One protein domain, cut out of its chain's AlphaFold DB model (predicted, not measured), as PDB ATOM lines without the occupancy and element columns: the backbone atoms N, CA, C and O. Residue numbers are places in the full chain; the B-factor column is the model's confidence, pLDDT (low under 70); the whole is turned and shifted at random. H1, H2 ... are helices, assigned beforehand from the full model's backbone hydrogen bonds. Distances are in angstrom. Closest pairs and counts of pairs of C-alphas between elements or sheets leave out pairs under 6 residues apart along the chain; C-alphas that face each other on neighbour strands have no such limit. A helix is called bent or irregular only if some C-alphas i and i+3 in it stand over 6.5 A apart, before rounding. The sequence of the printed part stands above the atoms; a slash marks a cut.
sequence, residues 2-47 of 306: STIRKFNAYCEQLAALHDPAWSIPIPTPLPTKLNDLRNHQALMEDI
ATOM      1  N   SER A   2      96.448  86.281 134.826       77.06
ATOM      2  CA  SER A   2      97.348  85.679 133.817       77.06
ATOM      3  C   SER A   2      97.648  86.613 132.634       77.06
ATOM      4  O   SER A   2      98.756  86.604 132.110       77.06
ATOM      5  N   THR A   3      96.686  87.451 132.253       81.44
ATOM      6  CA  THR A   3      96.780  88.432 131.162       81.44
ATOM      7  C   THR A   3      97.817  89.524 131.423       81.44
ATOM      8  O   THR A   3      98.683  89.733 130.585       81.44
ATOM      9  N   ILE A   4      97.811  90.142 132.609       83.44
ATOM     10  CA  ILE A   4      98.793  91.178 132.995       83.44
ATOM     11  C   ILE A   4     100.217  90.616 132.981       83.44
ATOM     12  O   ILE A   4     101.140  91.255 132.493       83.44
ATOM     13  N   ARG A   5     100.398  89.380 133.461       83.94
ATOM     14  CA  ARG A   5     101.710  88.718 133.423       83.94
ATOM     15  C   ARG A   5     102.194  88.478 131.991       83.94
ATOM     16  O   ARG A   5     103.377  88.652 131.732       83.94
ATOM     17  N   LYS A   6     101.293  88.109 131.071       88.44
ATOM     18  CA  LYS A   6     101.615  87.977 129.641       88.44
ATOM     19  C   LYS A   6     101.970  89.326 129.012       88.44
ATOM     20  O   LYS A   6     102.962  89.396 128.303       88.44
ATOM     21  N   PHE A   7     101.205  90.380 129.304       87.19
ATOM     22  CA  PHE A   7     101.503  91.738 128.843       87.19
ATOM     23  C   PHE A   7     102.897  92.190 129.296       87.19
ATOM     24  O   PHE A   7     103.714  92.567 128.465       87.19
ATOM     25  N   ASN A   8     103.215  92.038 130.585       90.38
ATOM     26  CA  ASN A   8     104.530  92.401 131.117       90.38
ATOM     27  C   ASN A   8     105.664  91.599 130.461       90.38
ATOM     28  O   ASN A   8     106.708  92.164 130.153       90.38
ATOM     29  N   ALA A   9     105.445  90.310 130.187       90.50
ATOM     30  CA  ALA A   9     106.415  89.497 129.456       90.50
ATOM     31  C   ALA A   9     106.642  90.008 128.020       90.50
ATOM     32  O   ALA A   9     107.769  89.979 127.530       90.50
ATOM     33  N   TYR A  10     105.604  90.513 127.347       90.00
ATOM     34  CA  TYR A  10     105.758  91.143 126.034       90.00
ATOM     35  C   TYR A  10     106.479  92.490 126.108       90.00
ATOM     36  O   TYR A  10     107.308  92.753 125.242       90.00
ATOM     37  N   CYS A  11     106.243  93.308 127.138       88.81
ATOM     38  CA  CYS A  11     107.020  94.532 127.363       88.81
ATOM     39  C   CYS A  11     108.521  94.229 127.486       88.81
ATOM     40  O   CYS A  11     109.341  94.921 126.887       88.81
ATOM     41  N   GLU A  12     108.885  93.167 128.210       89.69
ATOM     42  CA  GLU A  12     110.279  92.727 128.353       89.69
ATOM     43  C   GLU A  12     110.876  92.234 127.027       89.69
ATOM     44  O   GLU A  12     111.991  92.612 126.669       89.69
ATOM     45  N   GLN A  13     110.132  91.426 126.264       91.81
ATOM     46  CA  GLN A  13     110.573  90.955 124.944       91.81
ATOM     47  C   GLN A  13     110.748  92.107 123.953       91.81
ATOM     48  O   GLN A  13     111.728  92.147 123.212       91.81
ATOM     49  N   LEU A  14     109.818  93.059 123.961       87.69
ATOM     50  CA  LEU A  14     109.874  94.235 123.106       87.69
ATOM     51  C   LEU A  14     111.062  95.126 123.481       87.69
ATOM     52  O   LEU A  14     111.772  95.577 122.591       87.69
ATOM     53  N   ALA A  15     111.339  95.308 124.775       86.94
ATOM     54  CA  ALA A  15     112.516  96.038 125.237       86.94
ATOM     55  C   ALA A  15     113.834  95.379 124.797       86.94
ATOM     56  O   ALA A  15     114.793  96.084 124.495       86.94
ATOM     57  N   ALA A  16     113.883  94.045 124.715       89.25
ATOM     58  CA  ALA A  16     115.054  93.319 124.226       89.25
ATOM     59  C   ALA A  16     115.269  93.452 122.706       89.25
ATOM     60  O   ALA A  16     116.403  93.367 122.240       89.25
ATOM     61  N   LEU A  17     114.192  93.643 121.937       88.19
ATOM     62  CA  LEU A  17     114.231  93.795 120.478       88.19
ATOM     63  C   LEU A  17     114.319  95.257 120.016       88.19
ATOM     64  O   LEU A  17     114.539  95.501 118.833       88.19
ATOM     65  N   HIS A  18     114.111  96.216 120.917       87.62
ATOM     66  CA  HIS A  18     113.979  97.626 120.573       87.62
ATOM     67  C   HIS A  18     115.321  98.279 120.207       87.62
ATOM     68  O   HIS A  18     116.256  98.303 121.009       87.62
ATOM     69  N   ASP A  19     115.373  98.902 119.028       87.06
ATOM     70  CA  ASP A  19     116.461  99.790 118.613       87.06
ATOM     71  C   ASP A  19     116.109 101.260 118.938       87.06
ATOM     72  O   ASP A  19     115.066 101.752 118.491       87.06
ATOM     73  N   PRO A  20     116.965 102.004 119.670       80.94
ATOM     74  CA  PRO A  20     116.783 103.435 119.931       80.94
ATOM     75  C   PRO A  20     116.555 104.301 118.681       80.94
ATOM     76  O   PRO A  20     115.980 105.382 118.795       80.94
ATOM     77  N   ALA A  21     116.981 103.851 117.497       82.75
ATOM     78  CA  ALA A  21     116.771 104.560 116.238       82.75
ATOM     79  C   ALA A  21     115.294 104.621 115.798       82.75
ATOM     80  O   ALA A  21     114.924 105.511 115.033       82.75
ATOM     81  N   TRP A  22     114.434 103.713 116.274       82.94
ATOM     82  CA  TRP A  22     113.034 103.636 115.835       82.94
ATOM     83  C   TRP A  22     112.149 104.745 116.398       82.94
ATOM     84  O   TRP A  22     111.086 105.005 115.845       82.94
ATOM     85  N   SER A  23     112.594 105.450 117.446       77.75
ATOM     86  CA  SER A  23     111.831 106.535 118.086       77.75
ATOM     87  C   SER A  23     110.437 106.107 118.585       77.75
ATOM     88  O   SER A  23     109.557 106.948 118.755       77.75
ATOM     89  N   ILE A  24     110.223 104.805 118.817       78.31
ATOM     90  CA  ILE A  24     108.959 104.250 119.313       78.31
ATOM     91  C   ILE A  24     109.051 104.145 120.842       78.31
ATOM     92  O   ILE A  24     109.978 103.516 121.350       78.31
ATOM     93  N   PRO A  25     108.127 104.739 121.615       79.81
ATOM     94  CA  PRO A  25     108.142 104.598 123.065       79.81
ATOM     95  C   PRO A  25     107.815 103.154 123.469       79.81
ATOM     96  O   PRO A  25     106.833 102.571 123.010       79.81
ATOM     97  N   ILE A  26     108.638 102.571 124.342       81.75
ATOM     98  CA  ILE A  26     108.404 101.222 124.872       81.75
ATOM     99  C   ILE A  26     107.333 101.308 125.975       81.75
ATOM    100  O   ILE A  26     107.475 102.130 126.886       81.75
ATOM    101  N   PRO A  27     106.289 100.461 125.942       82.81
ATOM    102  CA  PRO A  27     105.259 100.428 126.972       82.81
ATOM    103  C   PRO A  27     105.824  99.964 128.320       82.81
ATOM    104  O   PRO A  27     106.627  99.029 128.395       82.81
ATOM    105  N   THR A  28     105.372 100.593 129.404       83.19
ATOM    106  CA  THR A  28     105.791 100.258 130.768       83.19
ATOM    107  C   THR A  28     105.027  99.040 131.306       83.19
ATOM    108  O   THR A  28     103.832  98.887 131.048       83.19
ATOM    109  N   PRO A  29     105.688  98.139 132.059       85.62
ATOM    110  CA  PRO A  29     105.022  96.979 132.641       85.62
ATOM    111  C   PRO A  29     104.020  97.400 133.724       85.62
ATOM    112  O   PRO A  29     104.298  98.267 134.553       85.62
ATOM    113  N   LEU A  30     102.863  96.739 133.751       86.50
ATOM    114  CA  LEU A  30     101.753  97.055 134.648       86.50
ATOM    115  C   LEU A  30     101.882  96.353 136.020       86.50
ATOM    116  O   LEU A  30     102.397  95.230 136.106       86.50
ATOM    117  N   PRO A  31     101.350  96.947 137.109       85.06
ATOM    118  CA  PRO A  31     101.306  96.336 138.430       85.06
ATOM    119  C   PRO A  31     100.515  95.028 138.430       85.06
ATOM    120  O   PRO A  31      99.391  94.944 137.945       85.06
ATOM    121  N   THR A  32     101.054  93.995 139.075       81.19
ATOM    122  CA  THR A  32     100.343  92.717 139.245       81.19
ATOM    123  C   THR A  32      99.359  92.722 140.415       81.19
ATOM    124  O   THR A  32      98.682  91.723 140.645       81.19
ATOM    125  N   LYS A  33      99.307  93.802 141.203       82.25
ATOM    126  CA  LYS A  33      98.360  93.985 142.310       82.25
ATOM    127  C   LYS A  33      97.151  94.769 141.811       82.25
ATOM    128  O   LYS A  33      97.307  95.836 141.231       82.25
ATOM    129  N   LEU A  34      95.950  94.257 142.080       75.06
ATOM    130  CA  LEU A  34      94.703  94.819 141.552       75.06
ATOM    131  C   LEU A  34      94.444  96.262 142.024       75.06
ATOM    132  O   LEU A  34      94.021  97.095 141.228       75.06
ATOM    133  N   ASN A  35      94.740  96.568 143.292       75.88
ATOM    134  CA  ASN A  35      94.570  97.918 143.845       75.88
ATOM    135  C   ASN A  35      95.508  98.943 143.197       75.88
ATOM    136  O   ASN A  35      95.102 100.075 142.958       75.88
ATOM    137  N   ASP A  36      96.739  98.539 142.890       78.12
ATOM    138  CA  ASP A  36      97.731  99.422 142.274       78.12
ATOM    139  C   ASP A  36      97.434  99.606 140.780       78.12
ATOM    140  O   ASP A  36      97.583 100.699 140.247       78.12
ATOM    141  N   LEU A  37      96.932  98.555 140.120       77.38
ATOM    142  CA  LEU A  37      96.486  98.586 138.728       77.38
ATOM    143  C   LEU A  37      95.294  99.534 138.527       77.38
ATOM    144  O   LEU A  37      95.301 100.335 137.600       77.38
ATOM    145  N   ARG A  38      94.286  99.476 139.409       71.44
ATOM    146  CA  ARG A  38      93.074 100.312 139.318       71.44
ATOM    147  C   ARG A  38      93.377 101.811 139.398       71.44
ATOM    148  O   ARG A  38      92.650 102.605 138.816       71.44
ATOM    149  N   ASN A  39      94.431 102.177 140.119       74.00
ATOM    150  CA  ASN A  39      94.837 103.567 140.323       74.00
ATOM    151  C   ASN A  39      95.982 103.991 139.388       74.00
ATOM    152  O   ASN A  39      96.555 105.066 139.573       74.00
ATOM    153  N   HIS A  40      96.369 103.154 138.421       75.06
ATOM    154  CA  HIS A  40      97.518 103.442 137.577       75.06
ATOM    155  C   HIS A  40      97.156 104.422 136.459       75.06
ATOM    156  O   HIS A  40      96.337 104.127 135.594       75.06
ATOM    157  N   GLN A  41      97.832 105.570 136.446       67.44
ATOM    158  CA  GLN A  41      97.608 106.641 135.473       67.44
ATOM    159  C   GLN A  41      97.756 106.193 134.003       67.44
ATOM    160  O   GLN A  41      96.939 106.571 133.171       67.44
ATOM    161  N   ALA A  42      98.706 105.298 133.703       65.94
ATOM    162  CA  ALA A  42      98.964 104.797 132.348       65.94
ATOM    163  C   ALA A  42      97.800 103.983 131.743       65.94
ATOM    164  O   ALA A  42      97.677 103.890 130.528       65.94
ATOM    165  N   LEU A  43      96.918 103.410 132.572       66.00
ATOM    166  CA  LEU A  43      95.722 102.693 132.102       66.00
ATOM    167  C   LEU A  43      94.622 103.637 131.602       66.00
ATOM    168  O   LEU A  43      93.776 103.222 130.814       66.00
ATOM    169  N   MET A  44      94.621 104.886 132.072       54.59
ATOM    170  CA  MET A  44      93.666 105.914 131.654       54.59
ATOM    171  C   MET A  44      94.175 106.776 130.494       54.59
ATOM    172  O   MET A  44      93.373 107.475 129.883       54.59
ATOM    173  N   GLU A  45      95.478 106.755 130.207       54.81
ATOM    174  CA  GLU A  45      96.099 107.641 129.213       54.81
ATOM    175  C   GLU A  45      95.858 107.182 127.762       54.81
ATOM    176  O   GLU A  45      95.709 108.033 126.892       54.81
ATOM    177  N   ASP A  46      95.704 105.875 127.507       48.66
ATOM    178  CA  ASP A  46      95.556 105.331 126.142       48.66
ATOM    179  C   ASP A  46      94.110 105.085 125.681       48.66
ATOM    180  O   ASP A  46      93.875 104.744 124.521       48.66
ATOM    181  N   ILE A  47      93.105 105.325 126.531       49.34
ATOM    182  CA  ILE A  47      91.717 105.422 126.059       49.34
ATOM    183  C   ILE A  47      91.450 106.883 125.698       49.34
ATOM    184  O   ILE A  47      90.654 107.578 126.332       49.34
TER     185      ILE A  47
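This is residues 2 to 47 of the 306 residues of an uncharacterized protein of Scleroderma citrinum Foug A (UniProt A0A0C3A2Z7). Picture one long helix, H1, and an extended stretch without a named element that turns round beyond the end of H1 and runs back along its length, to two short helices, H2 and H3, that follow each other at the far end of the return. It is an open, loose arrangement in which no helix touches another, and residues 19 to 24, in the turn, stick out free. The printed part has 46 residues with three named helices, in the order H1, H2, H3, and no named strand; the class is all helix, with 26 residues in the helices. The whole is loose, with a radius of gyration of the C-alphas of 12.0 A, and elongated, spanning 36 by 22 by 13 A.

Start at Ser 2, where H1, residues 2 to 17, begins; it touches no helix. Go on through the long link of 16 residues, 18 to 33, and you reach H2, residues 34 to 38, which is apart from H1. A tight link of two residues, Asn 39 and His 40, then brings you to H3, residues 41 to 45. H2 and H3 are close but not clearly touching: look at the C-alphas of Leu 37 and Leu 43, the closest of the two helices, 7.8 A apart. The centres of H2 and H3 are 11.6 A apart. H3 is apart from H1. In the backbones of H1, H2 and H3, every O i to N i+4 pair is within hydrogen-bond range.

Find C-alpha 2 at (97.348, 85.679, 133.817); from there H1 runs 16 residues to C-alpha 17 at (114.231, 93.795, 120.478), 23.0 A from first to last C-alpha. Look next for C-alpha 34 at (94.703, 94.819, 141.552), where H2 begins; its five residues end at Arg 38. H3 runs for five residues from Gln 41 to Glu 45, and its last C-alpha is at (96.099, 107.641, 129.213). No helix is bent.

The two C-alphas farthest apart are those of Ala 21, in the part that stands free, and Asn 35, in H2, at 36.0 A. The first and last printed C-alphas, those of Ser 2 and Ile 47, are 21.9 A apart. The printed part has no cut; the link from H1 to H2 is long. Read the B-factor column for the model's confidence: the mean pLDDT of the printed part is 79.4, and residues 41 to 47, which include H3, are under 70.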